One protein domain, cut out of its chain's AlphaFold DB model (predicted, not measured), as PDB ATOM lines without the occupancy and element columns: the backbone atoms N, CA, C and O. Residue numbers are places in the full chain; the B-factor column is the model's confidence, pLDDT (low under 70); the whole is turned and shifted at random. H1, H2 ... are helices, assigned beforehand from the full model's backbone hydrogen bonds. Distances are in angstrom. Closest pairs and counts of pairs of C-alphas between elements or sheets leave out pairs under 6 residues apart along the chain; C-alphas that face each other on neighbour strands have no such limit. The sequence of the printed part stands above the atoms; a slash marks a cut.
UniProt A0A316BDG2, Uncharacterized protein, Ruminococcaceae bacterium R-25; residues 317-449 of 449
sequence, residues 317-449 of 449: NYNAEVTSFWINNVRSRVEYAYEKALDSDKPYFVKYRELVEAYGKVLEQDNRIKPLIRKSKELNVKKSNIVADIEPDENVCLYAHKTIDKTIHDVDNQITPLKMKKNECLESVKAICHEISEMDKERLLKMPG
ATOM      1  N   ASN A 317     -18.618 -36.537  -3.897       90.81
ATOM      2  CA  ASN A 317     -17.199 -36.859  -3.760       90.81
ATOM      3  C   ASN A 317     -16.323 -35.676  -4.181       90.81
ATOM      4  O   ASN A 317     -16.337 -35.268  -5.339       90.81
ATOM      5  N   TYR A 318     -15.496 -35.187  -3.251       92.38
ATOM      6  CA  TYR A 318     -14.596 -34.058  -3.491       92.38
ATOM      7  C   TYR A 318     -13.421 -34.385  -4.437       92.38
ATOM      8  O   TYR A 318     -12.867 -33.474  -5.050       92.38
ATOM      9  N   ASN A 319     -13.053 -35.663  -4.604       90.62
ATOM     10  CA  ASN A 319     -11.903 -36.111  -5.410       90.62
ATOM     11  C   ASN A 319     -12.204 -36.278  -6.913       90.62
ATOM     12  O   ASN A 319     -11.426 -36.909  -7.629       90.62
ATOM     13  N   ALA A 320     -13.335 -35.777  -7.404       86.75
ATOM     14  CA  ALA A 320     -13.712 -35.934  -8.804       86.75
ATOM     15  C   ALA A 320     -12.772 -35.166  -9.752       86.75
ATOM     16  O   ALA A 320     -12.403 -34.019  -9.493       86.75
ATOM     17  N   GLU A 321     -12.419 -35.781 -10.884       88.81
ATOM     18  CA  GLU A 321     -11.738 -35.072 -11.968       88.81
ATOM     19  C   GLU A 321     -12.707 -34.094 -12.637       88.81
ATOM     20  O   GLU A 321     -13.716 -34.483 -13.228       88.81
ATOM     21  N   VAL A 322     -12.387 -32.804 -12.550       89.00
ATOM     22  CA  VAL A 322     -13.278 -31.729 -12.982       89.00
ATOM     23  C   VAL A 322     -12.835 -31.161 -14.326       89.00
ATOM     24  O   VAL A 322     -11.686 -30.763 -14.523       89.00
ATOM     25  N   THR A 323     -13.778 -31.087 -15.265       92.75
ATOM     26  CA  THR A 323     -13.604 -30.441 -16.574       92.75
ATOM     27  C   THR A 323     -14.650 -29.345 -16.765       92.75
ATOM     28  O   THR A 323     -15.687 -29.353 -16.105       92.75
ATOM     29  N   SER A 324     -14.420 -28.402 -17.684       89.94
ATOM     30  CA  SER A 324     -15.391 -27.332 -17.982       89.94
ATOM     31  C   SER A 324     -16.736 -27.882 -18.457       89.94
ATOM     32  O   SER A 324     -17.785 -27.447 -17.988       89.94
ATOM     33  N   PHE A 325     -16.706 -28.879 -19.347       90.69
ATOM     34  CA  PHE A 325     -17.902 -29.577 -19.816       90.69
ATOM     35  C   PHE A 325     -18.660 -30.232 -18.655       90.69
ATOM     36  O   PHE A 325     -19.877 -30.090 -18.553       90.69
ATOM     37  N   TRP A 326     -17.930 -30.892 -17.752       92.88
ATOM     38  CA  TRP A 326     -18.507 -31.510 -16.563       92.88
ATOM     39  C   TRP A 326     -19.184 -30.476 -15.651       92.88
ATOM     40  O   TRP A 326     -20.351 -30.662 -15.320       92.88
ATOM     41  N   ILE A 327     -18.527 -29.350 -15.330       95.12
ATOM     42  CA  ILE A 327     -19.109 -28.300 -14.467       95.12
ATOM     43  C   ILE A 327     -20.408 -27.766 -15.064       95.12
ATOM     44  O   ILE A 327     -21.394 -27.618 -14.348       95.12
ATOM     45  N   ASN A 328     -20.426 -27.485 -16.367       94.69
ATOM     46  CA  ASN A 328     -21.607 -26.933 -17.028       94.69
ATOM     47  C   ASN A 328     -22.778 -27.923 -17.032       94.69
ATOM     48  O   ASN A 328     -23.922 -27.520 -16.824       94.69
ATOM     49  N   ASN A 329     -22.496 -29.214 -17.229       94.12
ATOM     50  CA  ASN A 329     -23.516 -30.257 -17.172       94.12
ATOM     51  C   ASN A 329     -24.083 -30.425 -15.753       94.12
ATOM     52  O   ASN A 329     -25.293 -30.508 -15.586       94.12
ATOM     53  N   VAL A 330     -23.235 -30.433 -14.720       96.69
ATOM     54  CA  VAL A 330     -23.709 -30.507 -13.327       96.69
ATOM     55  C   VAL A 330     -24.499 -29.252 -12.965       96.69
ATOM     56  O   VAL A 330     -25.594 -29.365 -12.422       96.69
ATOM     57  N   ARG A 331     -24.003 -28.065 -13.335       97.75
ATOM     58  CA  ARG A 331     -24.677 -26.781 -13.101       97.75
ATOM     59  C   ARG A 331     -26.105 -26.798 -13.630       97.75
ATOM     60  O   ARG A 331     -27.019 -26.510 -12.874       97.75
ATOM     61  N   SER A 332     -26.312 -27.186 -14.889       96.56
ATOM     62  CA  SER A 332     -27.659 -27.205 -15.474       96.56
ATOM     63  C   SER A 332     -28.613 -28.150 -14.734       96.56
ATOM     64  O   SER A 332     -29.785 -27.818 -14.563       96.56
ATOM     65  N   ARG A 333     -28.125 -29.297 -14.236       97.50
ATOM     66  CA  ARG A 333     -28.935 -30.210 -13.412       97.50
ATOM     67  C   ARG A 333     -29.252 -29.642 -12.037       97.50
ATOM     68  O   ARG A 333     -30.367 -29.835 -11.572       97.50
ATOM     69  N   VAL A 334     -28.301 -28.958 -11.405       98.19
ATOM     70  CA  VAL A 334     -28.497 -28.317 -10.097       98.19
ATOM     71  C   VAL A 334     -29.502 -27.174 -10.197       98.19
ATOM     72  O   VAL A 334     -30.398 -27.096  -9.365       98.19
ATOM     73  N   GLU A 335     -29.405 -26.333 -11.230       98.06
ATOM     74  CA  GLU A 335     -30.367 -25.249 -11.476       98.06
ATOM     75  C   GLU A 335     -31.783 -25.798 -11.668       98.06
ATOM     76  O   GLU A 335     -32.712 -25.384 -10.979       98.06
ATOM     77  N   TYR A 336     -31.928 -26.811 -12.528       96.50
ATOM     78  CA  TYR A 336     -33.204 -27.493 -12.730       96.50
ATOM     79  C   TYR A 336     -33.741 -28.108 -11.428       96.50
ATOM     80  O   TYR A 336     -34.931 -27.996 -11.132       96.50
ATOM     81  N   ALA A 337     -32.874 -28.744 -10.633       97.81
ATOM     82  CA  ALA A 337     -33.258 -29.335  -9.359       97.81
ATOM     83  C   ALA A 337     -33.733 -28.283  -8.354       97.81
ATOM     84  O   ALA A 337     -34.762 -28.473  -7.714       97.81
ATOM     85  N   TYR A 338     -33.042 -27.148  -8.266       98.12
ATOM     86  CA  TYR A 338     -33.431 -26.037  -7.403       98.12
ATOM     87  C   TYR A 338     -34.783 -25.429  -7.802       98.12
ATOM     88  O   TYR A 338     -35.600 -25.128  -6.932       98.12
ATOM     89  N   GLU A 339     -35.031 -25.249  -9.102       97.38
ATOM     90  CA  GLU A 339     -36.293 -24.696  -9.611       97.38
ATOM     91  C   GLU A 339     -37.496 -25.606  -9.337       97.38
ATOM     92  O   GLU A 339     -38.604 -25.110  -9.134       97.38
ATOM     93  N   LYS A 340     -37.290 -26.928  -9.357       96.62
ATOM     94  CA  LYS A 340     -38.350 -27.930  -9.171       96.62
ATOM     95  C   LYS A 340     -38.499 -28.430  -7.739       96.62
ATOM     96  O   LYS A 340     -39.530 -29.008  -7.419       96.62
ATOM     97  N   ALA A 341     -37.508 -28.218  -6.882       97.38
ATOM     98  CA  ALA A 341     -37.570 -28.632  -5.488       97.38
ATOM     99  C   ALA A 341     -38.644 -27.861  -4.704       97.38
ATOM    100  O   ALA A 341     -38.848 -26.659  -4.901       97.38
ATOM    101  N   LEU A 342     -39.276 -28.551  -3.750       96.75
ATOM    102  CA  LEU A 342     -40.106 -27.919  -2.723       96.75
ATOM    103  C   LEU A 342     -39.283 -26.912  -1.908       96.75
ATOM    104  O   LEU A 342     -38.069 -27.059  -1.762       96.75
ATOM    105  N   ASP A 343     -39.942 -25.917  -1.312       97.69
ATOM    106  CA  ASP A 343     -39.254 -24.891  -0.516       97.69
ATOM    107  C   ASP A 343     -38.467 -25.475   0.667       97.69
ATOM    108  O   ASP A 343     -37.386 -24.980   0.985       97.69
ATOM    109  N   SER A 344     -38.948 -26.576   1.258       96.69
ATOM    110  CA  SER A 344     -38.235 -27.322   2.306       96.69
ATOM    111  C   SER A 344     -36.912 -27.931   1.831       96.69
ATOM    112  O   SER A 344     -36.013 -28.165   2.637       96.69
ATOM    113  N   ASP A 345     -36.786 -28.184   0.529       97.56
ATOM    114  CA  ASP A 345     -35.688 -28.935  -0.076       97.56
ATOM    115  C   ASP A 345     -34.686 -28.034  -0.797       97.56
ATOM    116  O   ASP A 345     -33.535 -28.424  -1.001       97.56
ATOM    117  N   LYS A 346     -35.077 -26.800  -1.130       97.75
ATOM    118  CA  LYS A 346     -34.194 -25.800  -1.744       97.75
ATOM    119  C   LYS A 346     -32.875 -25.587  -0.993       97.75
ATOM    120  O   LYS A 346     -31.855 -25.525  -1.684       97.75
ATOM    121  N   PRO A 347     -32.820 -25.530   0.357       98.25
ATOM    122  CA  PRO A 347     -31.550 -25.385   1.073       98.25
ATOM    123  C   PRO A 347     -30.514 -26.460   0.709       98.25
ATOM    124  O   PRO A 347     -29.326 -26.162   0.621       98.25
ATOM    125  N   TYR A 348     -30.956 -27.687   0.412       98.19
ATOM    126  CA  TYR A 348     -30.079 -28.778  -0.021       98.19
ATOM    127  C   TYR A 348     -29.458 -28.507  -1.398       98.19
ATOM    128  O   TYR A 348     -28.250 -28.642  -1.590       98.19
ATOM    129  N   PHE A 349     -30.258 -28.060  -2.368       98.12
ATOM    130  CA  PHE A 349     -29.755 -27.764  -3.715       98.12
ATOM    131  C   PHE A 349     -28.951 -26.457  -3.787       98.12
ATOM    132  O   PHE A 349     -28.082 -26.334  -4.651       98.12
ATOM    133  N   VAL A 350     -29.147 -25.519  -2.849       98.44
ATOM    134  CA  VAL A 350     -28.244 -24.365  -2.673       98.44
ATOM    135  C   VAL A 350     -26.822 -24.838  -2.369       98.44
ATOM    136  O   VAL A 350     -25.880 -24.342  -2.983       98.44
ATOM    137  N   LYS A 351     -26.650 -25.869  -1.532       98.38
ATOM    138  CA  LYS A 351     -25.323 -26.441  -1.263       98.38
ATOM    139  C   LYS A 351     -24.678 -27.065  -2.495       98.38
ATOM    140  O   LYS A 351     -23.475 -26.918  -2.702       98.38
ATOM    141  N   TYR A 352     -25.462 -27.672  -3.383       98.00
ATOM    142  CA  TYR A 352     -24.950 -28.108  -4.684       98.00
ATOM    143  C   TYR A 352     -24.537 -26.939  -5.595       98.00
ATOM    144  O   TYR A 352     -23.553 -27.074  -6.324       98.00
ATOM    145  N   ARG A 353     -25.228 -25.788  -5.562       98.25
ATOM    146  CA  ARG A 353     -24.785 -24.583  -6.293       98.25
ATOM    147  C   ARG A 353     -23.445 -24.086  -5.767       98.25
ATOM    148  O   ARG A 353     -22.516 -23.918  -6.555       98.25
ATOM    149  N   GLU A 354     -23.325 -23.943  -4.446       98.31
ATOM    150  CA  GLU A 354     -22.073 -23.570  -3.775       98.31
ATOM    151  C   GLU A 354     -20.935 -24.528  -4.168       98.31
ATOM    152  O   GLU A 354     -19.832 -24.092  -4.507       98.31
ATOM    153  N   LEU A 355     -21.217 -25.835  -4.216       97.69
ATOM    154  CA  LEU A 355     -20.259 -26.857  -4.638       97.69
ATOM    155  C   LEU A 355     -19.798 -26.664  -6.093       97.69
ATOM    156  O   LEU A 355     -18.600 -26.712  -6.382       97.69
ATOM    157  N   VAL A 356     -20.732 -26.433  -7.019       97.38
ATOM    158  CA  VAL A 356     -20.438 -26.194  -8.443       97.38
ATOM    159  C   VAL A 356     -19.621 -24.912  -8.635       97.38
ATOM    160  O   VAL A 356     -18.712 -24.878  -9.470       97.38
ATOM    161  N   GLU A 357     -19.902 -23.861  -7.864       97.75
ATOM    162  CA  GLU A 357     -19.128 -22.617  -7.870       97.75
ATOM    163  C   GLU A 357     -17.710 -22.817  -7.327       97.75
ATOM    164  O   GLU A 357     -16.743 -22.354  -7.942       97.75
ATOM    165  N   ALA A 358     -17.564 -23.553  -6.222       97.62
ATOM    166  CA  ALA A 358     -16.268 -23.894  -5.646       97.62
ATOM    167  C   ALA A 358     -15.407 -24.693  -6.640       97.62
ATOM    168  O   ALA A 358     -14.243 -24.349  -6.871       97.62
ATOM    169  N   TYR A 359     -15.989 -25.681  -7.326       97.44
ATOM    170  CA  TYR A 359     -15.312 -26.391  -8.415       97.44
ATOM    171  C   TYR A 359     -14.951 -25.486  -9.598       97.44
ATOM    172  O   TYR A 359     -13.893 -25.667 -10.206       97.44
ATOM    173  N   GLY A 360     -15.783 -24.488  -9.908       96.62
ATOM    174  CA  GLY A 360     -15.477 -23.460 -10.906       96.62
ATOM    175  C   GLY A 360     -14.174 -22.722 -10.595       96.62
ATOM    176  O   GLY A 360     -13.319 -22.590 -11.474       96.62
ATOM    177  N   LYS A 361     -13.975 -22.331  -9.331       97.69
ATOM    178  CA  LYS A 361     -12.742 -21.675  -8.863       97.69
ATOM    179  C   LYS A 361     -11.525 -22.601  -8.954       97.69
ATOM    180  O   LYS A 361     -10.460 -22.164  -9.394       97.69
ATOM    181  N   VAL A 362     -11.674 -23.886  -8.611       97.00
ATOM    182  CA  VAL A 362     -10.605 -24.896  -8.777       97.00
ATOM    183  C   VAL A 362     -10.185 -25.001 -10.246       97.00
ATOM    184  O   VAL A 362      -8.990 -24.969 -10.555       97.00
ATOM    185  N   LEU A 363     -11.158 -25.084 -11.160       96.38
ATOM    186  CA  LEU A 363     -10.901 -25.195 -12.595       96.38
ATOM    187  C   LEU A 363     -10.216 -23.941 -13.160       96.38
ATOM    188  O   LEU A 363      -9.329 -24.054 -14.006       96.38
ATOM    189  N   GLU A 364     -10.592 -22.755 -12.680       96.75
ATOM    190  CA  GLU A 364      -9.936 -21.499 -13.045       96.75
ATOM    191  C   GLU A 364      -8.443 -21.522 -12.683       96.75
ATOM    192  O   GLU A 364      -7.598 -21.223 -13.532       96.75
ATOM    193  N   GLN A 365      -8.094 -21.948 -11.461       97.44
ATOM    194  CA  GLN A 365      -6.687 -22.073 -11.062       97.44
ATOM    195  C   GLN A 365      -5.955 -23.119 -11.907       97.44
ATOM    196  O   GLN A 365      -4.833 -22.874 -12.354       97.44
ATOM    197  N   ASP A 366      -6.590 -24.253 -12.207       96.38
ATOM    198  CA  ASP A 366      -5.992 -25.278 -13.065       96.38
ATOM    199  C   ASP A 366      -5.703 -24.773 -14.479       96.38
ATOM    200  O   ASP A 366      -4.640 -25.062 -15.038       96.38
ATOM    201  N   ASN A 367      -6.603 -23.976 -15.051       96.31
ATOM    202  CA  ASN A 367      -6.400 -23.375 -16.366       96.31
ATOM    203  C   ASN A 367      -5.234 -22.375 -16.377       96.31
ATOM    204  O   ASN A 367      -4.556 -22.253 -17.396       96.31
ATOM    205  N   ARG A 368      -4.941 -21.720 -15.247       97.75
ATOM    206  CA  ARG A 368      -3.766 -20.845 -15.084       97.75
ATOM    207  C   ARG A 368      -2.470 -21.633 -14.875       97.75
ATOM    208  O   ARG A 368      -1.428 -21.253 -15.401       97.75
ATOM    209  N   ILE A 369      -2.526 -22.744 -14.141       97.56
ATOM    210  CA  ILE A 369      -1.359 -23.578 -13.812       97.56
ATOM    211  C   ILE A 369      -0.874 -24.387 -15.026       97.56
ATOM    212  O   ILE A 369       0.330 -24.470 -15.274       97.56
ATOM    213  N   LYS A 370      -1.791 -24.984 -15.800       96.88
ATOM    214  CA  LYS A 370      -1.473 -25.854 -16.952       96.88
ATOM    215  C   LYS A 370      -0.463 -25.254 -17.951       96.88
ATOM    216  O   LYS A 370       0.514 -25.948 -18.255       96.88
ATOM    217  N   PRO A 371      -0.629 -24.017 -18.464       98.00
ATOM    218  CA  PRO A 371       0.327 -23.436 -19.410       98.00
ATOM    219  C   PRO A 371       1.706 -23.196 -18.782       98.00
ATOM    220  O   PRO A 371       2.716 -23.406 -19.450       98.00
ATOM    221  N   LEU A 372       1.772 -22.838 -17.495       97.94
ATOM    222  CA  LEU A 372       3.039 -22.652 -16.782       97.94
ATOM    223  C   LEU A 372       3.775 -23.981 -16.583       97.94
ATOM    224  O   LEU A 372       4.971 -24.059 -16.846       97.94
ATOM    225  N   ILE A 373       3.062 -25.050 -16.210       97.00
ATOM    226  CA  ILE A 373       3.643 -26.400 -16.124       97.00
ATOM    227  C   ILE A 373       4.188 -26.836 -17.486       97.00
ATOM    228  O   ILE A 373       5.288 -27.381 -17.564       97.00
ATOM    229  N   ARG A 374       3.436 -26.599 -18.569       97.19
ATOM    230  CA  ARG A 374       3.895 -26.903 -19.929       97.19
ATOM    231  C   ARG A 374       5.169 -26.124 -20.267       97.19
ATOM    232  O   ARG A 374       6.138 -26.737 -20.701       97.19
ATOM    233  N   LYS A 375       5.197 -24.817 -19.990       97.81
ATOM    234  CA  LYS A 375       6.372 -23.959 -20.200       97.81
ATOM    235  C   LYS A 375       7.586 -24.434 -19.393       97.81
ATOM    236  O   LYS A 375       8.670 -24.544 -19.953       97.81
ATOM    237  N   SER A 376       7.409 -24.768 -18.113       96.81
ATOM    238  CA  SER A 376       8.473 -25.314 -17.255       96.81
ATOM    239  C   SER A 376       9.028 -26.627 -17.829       96.81
ATOM    240  O   SER A 376      10.241 -26.787 -17.963       96.81
ATOM    241  N   LYS A 377       8.165 -27.543 -18.294       96.56
ATOM    242  CA  LYS A 377       8.592 -28.784 -18.969       96.56
ATOM    243  C   LYS A 377       9.364 -28.515 -20.265       96.56
ATOM    244  O   LYS A 377      10.410 -29.121 -20.479       96.56
ATOM    245  N   GLU A 378       8.880 -27.610 -21.112       96.38
ATOM    246  CA  GLU A 378       9.550 -27.233 -22.364       96.38
ATOM    247  C   GLU A 378      10.934 -26.610 -22.106       96.38
ATOM    248  O   GLU A 378      11.896 -26.943 -22.798       96.38
ATOM    249  N   LEU A 379      11.067 -25.761 -21.081       95.38
ATOM    250  CA  LEU A 379      12.353 -25.192 -20.663       95.38
ATOM    251  C   LEU A 379      13.318 -26.259 -20.139       95.38
ATOM    252  O   LEU A 379      14.495 -26.224 -20.482       95.38
ATOM    253  N   ASN A 380      12.828 -27.238 -19.376       92.38
ATOM    254  CA  ASN A 380      13.645 -28.362 -18.916       92.38
ATOM    255  C   ASN A 380      14.169 -29.215 -20.084       92.38
ATOM    256  O   ASN A 380      15.336 -29.606 -20.084       92.38
ATOM    257  N   VAL A 381      13.348 -29.448 -21.114       92.12
ATOM    258  CA  VAL A 381      13.787 -30.137 -22.341       92.12
ATOM    259  C   VAL A 381      14.836 -29.308 -23.093       92.12
ATOM    260  O   VAL A 381      15.862 -29.842 -23.513       92.12
ATOM    261  N   LYS A 382      14.636 -27.989 -23.222       91.81
ATOM    262  CA  LYS A 382      15.638 -27.093 -23.826       91.81
ATOM    263  C   LYS A 382      16.955 -27.111 -23.053       91.81
ATOM    264  O   LYS A 382      18.005 -27.257 -23.667       91.81
ATOM    265  N   LYS A 383      16.896 -27.051 -21.719       89.88
ATOM    266  CA  LYS A 383      18.068 -27.170 -20.843       89.88
ATOM    267  C   LYS A 383      18.837 -28.461 -21.120       89.88
ATOM    268  O   LYS A 383      20.057 -28.428 -21.198       89.88
ATOM    269  N   SER A 384      18.142 -29.590 -21.287       85.56
ATOM    270  CA  SER A 384      18.809 -30.860 -21.587       85.56
ATOM    271  C   SER A 384      19.430 -30.925 -22.982       85.56
ATOM    272  O   SER A 384      20.400 -31.657 -23.150       85.56
ATOM    273  N   ASN A 385      18.907 -30.166 -23.951       84.69
ATOM    274  CA  ASN A 385      19.396 -30.174 -25.332       84.69
ATOM    275  C   ASN A 385      20.599 -29.245 -25.555       84.69
ATOM    276  O   ASN A 385      21.433 -29.559 -26.388       84.69
ATOM    277  N   ILE A 386      20.739 -28.151 -24.794       81.12
ATOM    278  CA  ILE A 386      21.910 -27.251 -24.904       81.12
ATOM    279  C   ILE A 386      23.230 -27.982 -24.625       81.12
ATOM    280  O   ILE A 386      24.256 -27.637 -25.197       81.12
ATOM    281  N   VAL A 387      23.189 -29.045 -23.822       63.53
ATOM    282  CA  VAL A 387      24.352 -29.893 -23.517       63.53
ATOM    283  C   VAL A 387      24.847 -30.682 -24.744       63.53
ATOM    284  O   VAL A 387      25.961 -31.188 -24.723       63.53
ATOM    285  N   ALA A 388      24.043 -30.830 -25.803       59.31
ATOM    286  CA  ALA A 388      24.333 -31.763 -26.893       59.31
ATOM    287  C   ALA A 388      25.055 -31.156 -28.114       59.31
ATOM    288  O   ALA A 388      25.697 -31.916 -28.834       59.31
ATOM    289  N   ASP A 389      24.974 -29.839 -28.349       54.34
ATOM    290  CA  ASP A 389      25.198 -29.275 -29.697       54.34
ATOM    291  C   ASP A 389      26.334 -28.229 -29.833       54.34
ATOM    292  O   ASP A 389      26.529 -27.716 -30.934       54.34
ATOM    293  N   ILE A 390      27.090 -27.868 -28.783       53.41
ATOM    294  CA  ILE A 390      28.019 -26.711 -28.842       53.41
ATOM    295  C   ILE A 390      29.468 -27.095 -28.480       53.41
ATOM    296  O   ILE A 390      29.721 -27.678 -27.428       53.41
ATOM    297  N   GLU A 391      30.414 -26.746 -29.366       60.00
ATOM    298  CA  GLU A 391      31.873 -26.793 -29.143       60.00
ATOM    299  C   GLU A 391      32.311 -25.838 -28.000       60.00
ATOM    300  O   GLU A 391      31.633 -24.848 -27.729       60.00
ATOM    301  N   PRO A 392      33.424 -26.117 -27.298       54.06
ATOM    302  CA  PRO A 392      33.661 -25.712 -25.909       54.06
ATOM    303  C   PRO A 392      34.151 -24.264 -25.745       54.06
ATOM    304  O   PRO A 392      35.202 -24.020 -25.162       54.06
ATOM    305  N   ASP A 393      33.384 -23.276 -26.202       61.38
ATOM    306  CA  ASP A 393      33.490 -21.947 -25.597       61.38
ATOM    307  C   ASP A 393      32.679 -21.958 -24.288       61.38
ATOM    308  O   ASP A 393      31.486 -21.633 -24.244       61.38
ATOM    309  N   GLU A 394      33.325 -22.447 -23.222       63.84
ATOM    310  CA  GLU A 394      32.734 -22.751 -21.907       63.84
ATOM    311  C   GLU A 394      31.865 -21.610 -21.350       63.84
ATOM    312  O   GLU A 394      30.854 -21.850 -20.679       63.84
ATOM    313  N   ASN A 395      32.200 -20.359 -21.673       72.31
ATOM    314  CA  ASN A 395      31.495 -19.185 -21.171       72.31
ATOM    315  C   ASN A 395      30.079 -19.022 -21.748       72.31
ATOM    316  O   ASN A 395      29.165 -18.609 -21.024       72.31
ATOM    317  N   VAL A 396      29.858 -19.366 -23.021       74.19
ATOM    318  CA  VAL A 396      28.558 -19.163 -23.692       74.19
ATOM    319  C   VAL A 396      27.531 -20.189 -23.205       74.19
ATOM    320  O   VAL A 396      26.397 -19.834 -22.865       74.19
ATOM    321  N   CYS A 397      27.939 -21.454 -23.084       72.50
ATOM    322  CA  CYS A 397      27.091 -22.530 -22.569       72.50
ATOM    323  C   CYS A 397      26.690 -22.286 -21.109       72.50
ATOM    324  O   CYS A 397      25.513 -22.414 -20.753       72.50
ATOM    325  N   LEU A 398      27.639 -21.859 -20.268       78.12
ATOM    326  CA  LEU A 398      27.374 -21.559 -18.861       78.12
ATOM    327  C   LEU A 398      26.355 -20.419 -18.704       78.12
ATOM    328  O   LEU A 398      25.465 -20.489 -17.852       78.12
ATOM    329  N   TYR A 399      26.447 -19.384 -19.543       82.88
ATOM    330  CA  TYR A 399      25.500 -18.269 -19.539       82.88
ATOM    331  C   TYR A 399      24.084 -18.700 -19.956       82.88
ATOM    332  O   TYR A 399      23.101 -18.346 -19.290       82.88
ATOM    333  N   ALA A 400      23.962 -19.512 -21.011       84.12
ATOM    334  CA  ALA A 400      22.674 -20.021 -21.480       84.12
ATOM    335  C   ALA A 400      21.990 -20.913 -20.428       84.12
ATOM    336  O   ALA A 400      20.799 -20.744 -20.150       84.12
ATOM    337  N   HIS A 401      22.750 -21.799 -19.774       85.44
ATOM    338  CA  HIS A 401      22.246 -22.634 -18.683       85.44
ATOM    339  C   HIS A 401      21.751 -21.806 -17.496       85.44
ATOM    340  O   HIS A 401      20.616 -22.001 -17.058       85.44
ATOM    341  N   LYS A 402      22.547 -20.835 -17.026       90.50
ATOM    342  CA  LYS A 402      22.149 -19.933 -15.930       90.50
ATOM    343  C   LYS A 402      20.873 -19.158 -16.263       90.50
ATOM    344  O   LYS A 402      20.005 -18.998 -15.408       90.50
ATOM    345  N   THR A 403      20.735 -18.709 -17.509       93.56
ATOM    346  CA  THR A 403      19.553 -17.964 -17.968       93.56
ATOM    347  C   THR A 403      18.301 -18.845 -17.998       93.56
ATOM    348  O   THR A 403      17.239 -18.430 -17.522       93.56
ATOM    349  N   ILE A 404      18.405 -20.075 -18.511       93.19
ATOM    350  CA  ILE A 404      17.283 -21.024 -18.516       93.19
ATOM    351  C   ILE A 404      16.906 -21.431 -17.097       93.19
ATOM    352  O   ILE A 404      15.718 -21.471 -16.794       93.19
ATOM    353  N   ASP A 405      17.880 -21.661 -16.219       94.19
ATOM    354  CA  ASP A 405      17.620 -22.015 -14.823       94.19
ATOM    355  C   ASP A 405      16.908 -20.905 -14.070       94.19
ATOM    356  O   ASP A 405      15.911 -21.165 -13.397       94.19
ATOM    357  N   LYS A 406      17.339 -19.655 -14.263       96.12
ATOM    358  CA  LYS A 406      16.620 -18.497 -13.738       96.12
ATOM    359  C   LYS A 406      15.184 -18.447 -14.269       96.12
ATOM    360  O   LYS A 406      14.254 -18.259 -13.499       96.12
ATOM    361  N   THR A 407      14.987 -18.705 -15.563       97.12
ATOM    362  CA  THR A 407      13.646 -18.698 -16.173       97.12
ATOM    363  C   THR A 407      12.756 -19.829 -15.644       97.12
ATOM    364  O   THR A 407      11.568 -19.614 -15.415       97.12
ATOM    365  N   ILE A 408      13.299 -21.036 -15.451       97.00
ATOM    366  CA  ILE A 408      12.580 -22.165 -14.838       97.00
ATOM    367  C   ILE A 408      12.184 -21.795 -13.411       97.00
ATOM    368  O   ILE A 408      11.014 -21.920 -13.059       97.00
ATOM    369  N   HIS A 409      13.128 -21.264 -12.632       97.62
ATOM    370  CA  HIS A 409      12.884 -20.814 -11.268       97.62
ATOM    371  C   HIS A 409      11.784 -19.742 -11.204       97.62
ATOM    372  O   HIS A 409      10.856 -19.862 -10.408       97.62
ATOM    373  N   ASP A 410      11.808 -18.751 -12.097       97.69
ATOM    374  CA  ASP A 410      10.782 -17.706 -12.178       97.69
ATOM    375  C   ASP A 410       9.396 -18.268 -12.547       97.69
ATOM    376  O   ASP A 410       8.375 -17.798 -12.040       97.69
ATOM    377  N   VAL A 411       9.330 -19.284 -13.418       97.81
ATOM    378  CA  VAL A 411       8.074 -19.975 -13.761       97.81
ATOM    379  C   VAL A 411       7.562 -20.796 -12.576       97.81
ATOM    380  O   VAL A 411       6.371 -20.744 -12.266       97.81
ATOM    381  N   ASP A 412       8.434 -21.515 -11.876       97.12
ATOM    382  CA  ASP A 412       8.059 -22.323 -10.713       97.12
ATOM    383  C   ASP A 412       7.608 -21.439  -9.531       97.12
ATOM    384  O   ASP A 412       6.625 -21.758  -8.845       97.12
ATOM    385  N   ASN A 413       8.225 -20.265  -9.364       97.62
ATOM    386  CA  ASN A 413       7.791 -19.231  -8.420       97.62
ATOM    387  C   ASN A 413       6.388 -18.694  -8.748       97.62
ATOM    388  O   ASN A 413       5.633 -18.374  -7.833       97.62
ATOM    389  N   GLN A 414       5.988 -18.651 -10.023       97.88
ATOM    390  CA  GLN A 414       4.616 -18.298 -10.423       97.88
ATOM    391  C   GLN A 414       3.616 -19.443 -10.202       97.88
ATOM    392  O   GLN A 414       2.449 -19.197  -9.893       97.88
ATOM    393  N   ILE A 415       4.047 -20.701 -10.344       98.06
ATOM    394  CA  ILE A 415       3.187 -21.881 -10.156       98.06
ATOM    395  C   ILE A 415       2.812 -22.068  -8.680       98.06
ATOM    396  O   ILE A 415       1.668 -22.413  -8.375       98.06
ATOM    397  N   THR A 416       3.759 -21.853  -7.768       97.62
ATOM    398  CA  THR A 416       3.588 -22.086  -6.324       97.62
ATOM    399  C   THR A 416       2.362 -21.382  -5.713       97.62
ATOM    400  O   THR A 416       1.503 -22.084  -5.171       97.62
ATOM    401  N   PRO A 417       2.177 -20.052  -5.842       98.00
ATOM    402  CA  PRO A 417       1.016 -19.368  -5.268       98.00
ATOM    403  C   PRO A 417      -0.311 -19.799  -5.908       98.00
ATOM    404  O   PRO A 417      -1.340 -19.819  -5.237       98.00
ATOM    405  N   LEU A 418      -0.313 -20.192  -7.188       97.88
ATOM    406  CA  LEU A 418      -1.517 -20.716  -7.844       97.88
ATOM    407  C   LEU A 418      -1.905 -22.095  -7.297       97.88
ATOM    408  O   LEU A 418      -3.088 -22.360  -7.096       97.88
ATOM    409  N   LYS A 419      -0.923 -22.963  -7.013       97.62
ATOM    410  CA  LYS A 419      -1.170 -24.255  -6.356       97.62
ATOM    411  C   LYS A 419      -1.735 -24.075  -4.949       97.62
ATOM    412  O   LYS A 419      -2.655 -24.800  -4.588       97.62
ATOM    413  N   MET A 420      -1.227 -23.107  -4.183       97.69
ATOM    414  CA  MET A 420      -1.770 -22.788  -2.856       97.69
ATOM    415  C   MET A 420      -3.239 -22.356  -2.947       97.69
ATOM    416  O   MET A 420      -4.089 -22.981  -2.321       97.69
ATOM    417  N   LYS A 421      -3.564 -21.405  -3.833       98.12
ATOM    418  CA  LYS A 421      -4.954 -20.973  -4.080       98.12
ATOM    419  C   LYS A 421      -5.863 -22.106  -4.555       98.12
ATOM    420  O   LYS A 421      -7.018 -22.194  -4.148       98.12
ATOM    421  N   LYS A 422      -5.356 -22.992  -5.420       97.00
ATOM    422  CA  LYS A 422      -6.089 -24.191  -5.846       97.00
ATOM    423  C   LYS A 422      -6.423 -25.083  -4.648       97.00
ATOM    424  O   LYS A 422      -7.550 -25.558  -4.557       97.00
ATOM    425  N   ASN A 423      -5.463 -25.306  -3.749       96.75
ATOM    426  CA  ASN A 423      -5.671 -26.125  -2.556       96.75
ATOM    427  C   ASN A 423      -6.687 -25.483  -1.601       96.75
ATOM    428  O   ASN A 423      -7.572 -26.182  -1.130       96.75
ATOM    429  N   GLU A 424      -6.641 -24.166  -1.394       97.62
ATOM    430  CA  GLU A 424      -7.656 -23.432  -0.617       97.62
ATOM    431  C   GLU A 424      -9.070 -23.615  -1.200       97.62
ATOM    432  O   GLU A 424     -10.031 -23.894  -0.476       97.62
ATOM    433  N   CYS A 425      -9.204 -23.535  -2.530       96.88
ATOM    434  CA  CYS A 425     -10.472 -23.815  -3.208       96.88
ATOM    435  C   CYS A 425     -10.911 -25.277  -3.012       96.88
ATOM    436  O   CYS A 425     -12.099 -25.544  -2.846       96.88
ATOM    437  N   LEU A 426      -9.969 -26.227  -3.006       96.56
ATOM    438  CA  LEU A 426     -10.259 -27.645  -2.791       96.56
ATOM    439  C   LEU A 426     -10.707 -27.937  -1.350       96.56
ATOM    440  O   LEU A 426     -11.598 -28.760  -1.156       96.56
ATOM    441  N   GLU A 427     -10.151 -27.252  -0.349       97.56
ATOM    442  CA  GLU A 427     -10.642 -27.344   1.034       97.56
ATOM    443  C   GLU A 427     -12.074 -26.809   1.159       97.56
ATOM    444  O   GLU A 427     -12.900 -27.412   1.841       97.56
ATOM    445  N   SER A 428     -12.416 -25.754   0.411       97.88
ATOM    446  CA  SER A 428     -13.802 -25.266   0.335       97.88
ATOM    447  C   SER A 428     -14.743 -26.316  -0.275       97.88
ATOM    448  O   SER A 428     -15.818 -26.568   0.262       97.88
ATOM    449  N   VAL A 429     -14.325 -26.988  -1.356       97.62
ATOM    450  CA  VAL A 429     -15.078 -28.108  -1.959       97.62
ATOM    451  C   VAL A 429     -15.290 -29.233  -0.942       97.62
ATOM    452  O   VAL A 429     -16.399 -29.746  -0.821       97.62
ATOM    453  N   LYS A 430     -14.249 -29.616  -0.191       97.50
ATOM    454  CA  LYS A 430     -14.340 -30.667   0.837       97.50
ATOM    455  C   LYS A 430     -15.344 -30.317   1.930       97.50
ATOM    456  O   LYS A 430     -16.151 -31.175   2.282       97.50
ATOM    457  N   ALA A 431     -15.303 -29.084   2.434       98.06
ATOM    458  CA  ALA A 431     -16.233 -28.610   3.454       98.06
ATOM    459  C   ALA A 431     -17.689 -28.702   2.968       98.06
ATOM    460  O   ALA A 431     -18.522 -29.309   3.637       98.06
ATOM    461  N   ILE A 432     -17.974 -28.224   1.751       98.12
ATOM    462  CA  ILE A 432     -19.327 -28.279   1.174       98.12
ATOM    463  C   ILE A 432     -19.779 -29.731   0.934       98.12
ATOM    464  O   ILE A 432     -20.915 -30.086   1.243       98.12
ATOM    465  N   CYS A 433     -18.899 -30.605   0.428       97.19
ATOM    466  CA  CYS A 433     -19.206 -32.032   0.268       97.19
ATOM    467  C   CYS A 433     -19.558 -32.703   1.605       97.19
ATOM    468  O   CYS A 433     -20.449 -33.556   1.647       97.19
ATOM    469  N   HIS A 434     -18.865 -32.333   2.684       97.31
ATOM    470  CA  HIS A 434     -19.157 -32.826   4.026       97.31
ATOM    471  C   HIS A 434     -20.534 -32.351   4.501       97.31
ATOM    472  O   HIS A 434     -21.328 -33.171   4.946       97.31
ATOM    473  N   GLU A 435     -20.859 -31.065   4.340       98.19
ATOM    474  CA  GLU A 435     -22.183 -30.526   4.679       98.19
ATOM    475  C   GLU A 435     -23.311 -31.259   3.942       98.19
ATOM    476  O   GLU A 435     -24.263 -31.707   4.577       98.19
ATOM    477  N   ILE A 436     -23.181 -31.470   2.626       97.69
ATOM    478  CA  ILE A 436     -24.179 -32.225   1.848       97.69
ATOM    479  C   ILE A 436     -24.313 -33.663   2.374       97.69
ATOM    480  O   ILE A 436     -25.422 -34.190   2.471       97.69
ATOM    481  N   SER A 437     -23.196 -34.289   2.751       96.12
ATOM    482  CA  SER A 437     -23.198 -35.648   3.302       96.12
ATOM    483  C   SER A 437     -23.895 -35.728   4.665       96.12
ATOM    484  O   SER A 437     -24.579 -36.713   4.937       96.12
ATOM    485  N   GLU A 438     -23.764 -34.710   5.519       97.25
ATOM    486  CA  GLU A 438     -24.513 -34.634   6.780       97.25
ATOM    487  C   GLU A 438     -26.009 -34.406   6.532       97.25
ATOM    488  O   GLU A 438     -26.836 -35.101   7.123       97.25
ATOM    489  N   MET A 439     -26.375 -33.540   5.579       97.25
ATOM    490  CA  MET A 439     -27.778 -33.355   5.184       97.25
ATOM    491  C   MET A 439     -28.408 -34.657   4.661       97.25
ATOM    492  O   MET A 439     -29.570 -34.947   4.957       97.25
ATOM    493  N   ASP A 440     -27.649 -35.465   3.912       95.00
ATOM    494  CA  ASP A 440     -28.090 -36.787   3.456       95.00
ATOM    495  C   ASP A 440     -28.379 -37.726   4.640       95.00
ATOM    496  O   ASP A 440     -29.407 -38.409   4.650       95.00
ATOM    497  N   LYS A 441     -27.512 -37.741   5.662       95.12
ATOM    498  CA  LYS A 441     -27.709 -38.551   6.879       95.12
ATOM    499  C   LYS A 441     -28.937 -38.103   7.666       95.12
ATOM    500  O   LYS A 441     -29.746 -38.943   8.058       95.12
ATOM    501  N   GLU A 442     -29.108 -36.798   7.869       96.50
ATOM    502  CA  GLU A 442     -30.263 -36.248   8.586       96.50
ATOM    503  C   GLU A 442     -31.591 -36.594   7.908       96.50
ATOM    504  O   GLU A 442     -32.575 -36.884   8.590       96.50
ATOM    505  N   ARG A 443     -31.641 -36.588   6.568       93.62
ATOM    506  CA  ARG A 443     -32.852 -36.984   5.834       93.62
ATOM    507  C   ARG A 443     -33.148 -38.467   5.980       93.62
ATOM    508  O   ARG A 443     -34.305 -38.806   6.204       93.62
ATOM    509  N   LEU A 444     -32.134 -39.332   5.913       88.94
ATOM    510  CA  LEU A 444     -32.317 -40.774   6.113       88.94
ATOM    511  C   LEU A 444     -32.917 -41.097   7.490       88.94
ATOM    512  O   LEU A 444     -33.727 -42.012   7.587       88.94
ATOM    513  N   LEU A 445     -32.589 -40.320   8.529       92.81
ATOM    514  CA  LEU A 445     -33.177 -40.473   9.867       92.81
ATOM    515  C   LEU A 445     -34.643 -40.021   9.958       92.81
ATOM    516  O   LEU A 445     -35.358 -40.452  10.859       92.81
ATOM    517  N   LYS A 446     -35.093 -39.137   9.060       90.62
ATOM    518  CA  LYS A 446     -36.461 -38.590   9.047       90.62
ATOM    519  C   LYS A 446     -37.430 -39.397   8.180       90.62
ATOM    520  O   LYS A 446     -38.631 -39.142   8.244       90.62
ATOM    521  N   MET A 447     -36.943 -40.329   7.358       83.19
ATOM    522  CA  MET A 447     -37.825 -41.167   6.547       83.19
ATOM    523  C   MET A 447     -38.532 -42.192   7.451       83.19
ATOM    524  O   MET A 447     -37.846 -42.896   8.193       83.19
ATOM    525  N   PRO A 448     -39.876 -42.289   7.419       73.38
ATOM    526  CA  PRO A 448     -40.582 -43.358   8.116       73.38
ATOM    527  C   PRO A 448     -40.119 -44.702   7.537       73.38
ATOM    528  O   PRO A 448     -40.156 -44.888   6.319       73.38
ATOM    529  N   GLY A 449     -39.593 -45.560   8.415       59.34
ATOM    530  CA  GLY A 449     -39.026 -46.868   8.070       59.34
ATOM    531  C   GLY A 449     -40.050 -47.897   7.626       59.34
ATOM    532  O   GLY A 449     -41.242 -47.740   7.975       59.34
TER     533      GLY A 449
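Overview. This is residues 317 to 449 of the 449 residues of an uncharacterized protein of Ruminococcaceae bacterium R-25 (UniProt A0A316BDG2). Start at the first printed residue and you trace a long, thin rod: the short helix H1 leads into the long helix H2, which folds back into the still longer H3, and H2 and H3 make a long helical hairpin with H1 side by side with one part of H2. H2 is in the middle, between H1 and H3, and residues 390 to 396 and 441 to 449 stick out. You have 133 residues printed, with three named helices in the order H1, H2, H3 and no named strand; the class is all helix. The whole is extended, with a radius of gyration of the C-alphas of 23.6 A, and spans 83 by 23 by 21 A.

Arrangement. Look first at H1, residues 324 to 340, and H2, residues 346 to 386: they touch and form a hairpin, running opposite ways at a shallow tilt of 4 degrees. Their closest C-alphas are those of Tyr 338 and Phe 349, 5.5 A apart, and H2 touches H1 with residues 346 to 363 alone. Go on to H3, residues 394 to 446: it touches H2, the closest C-alphas being those of Val 362 and Lys 422, 5.4 A apart. H2 and H3 are a hairpin too, opposite ways at a shallow tilt of 18 degrees. H1 and H3 are apart. In H1 every O i to N i+4 pair is within hydrogen-bond range; in H2 it is 35 of 37, in H3 47 of 49.

Along the chain. Find C-alpha 324 at (-15.391, -27.332, -17.982); from there H1 runs 24.6 A to Lys 340. H2 runs 60.7 A from Lys 346 to Ile 386. H3 runs 77.4 A from Glu 394 to C-alpha 446 at (-36.461, -38.590, 9.047).

Size, cuts and confidence. The two C-alphas farthest apart, of Asp 393 and Pro 448, are 84.2 A apart. The printed part has no cut, and its links are tight from H1 to H2 and short from H2 to H3. Residues 387 to 394 and residue 449 have pLDDT under 70.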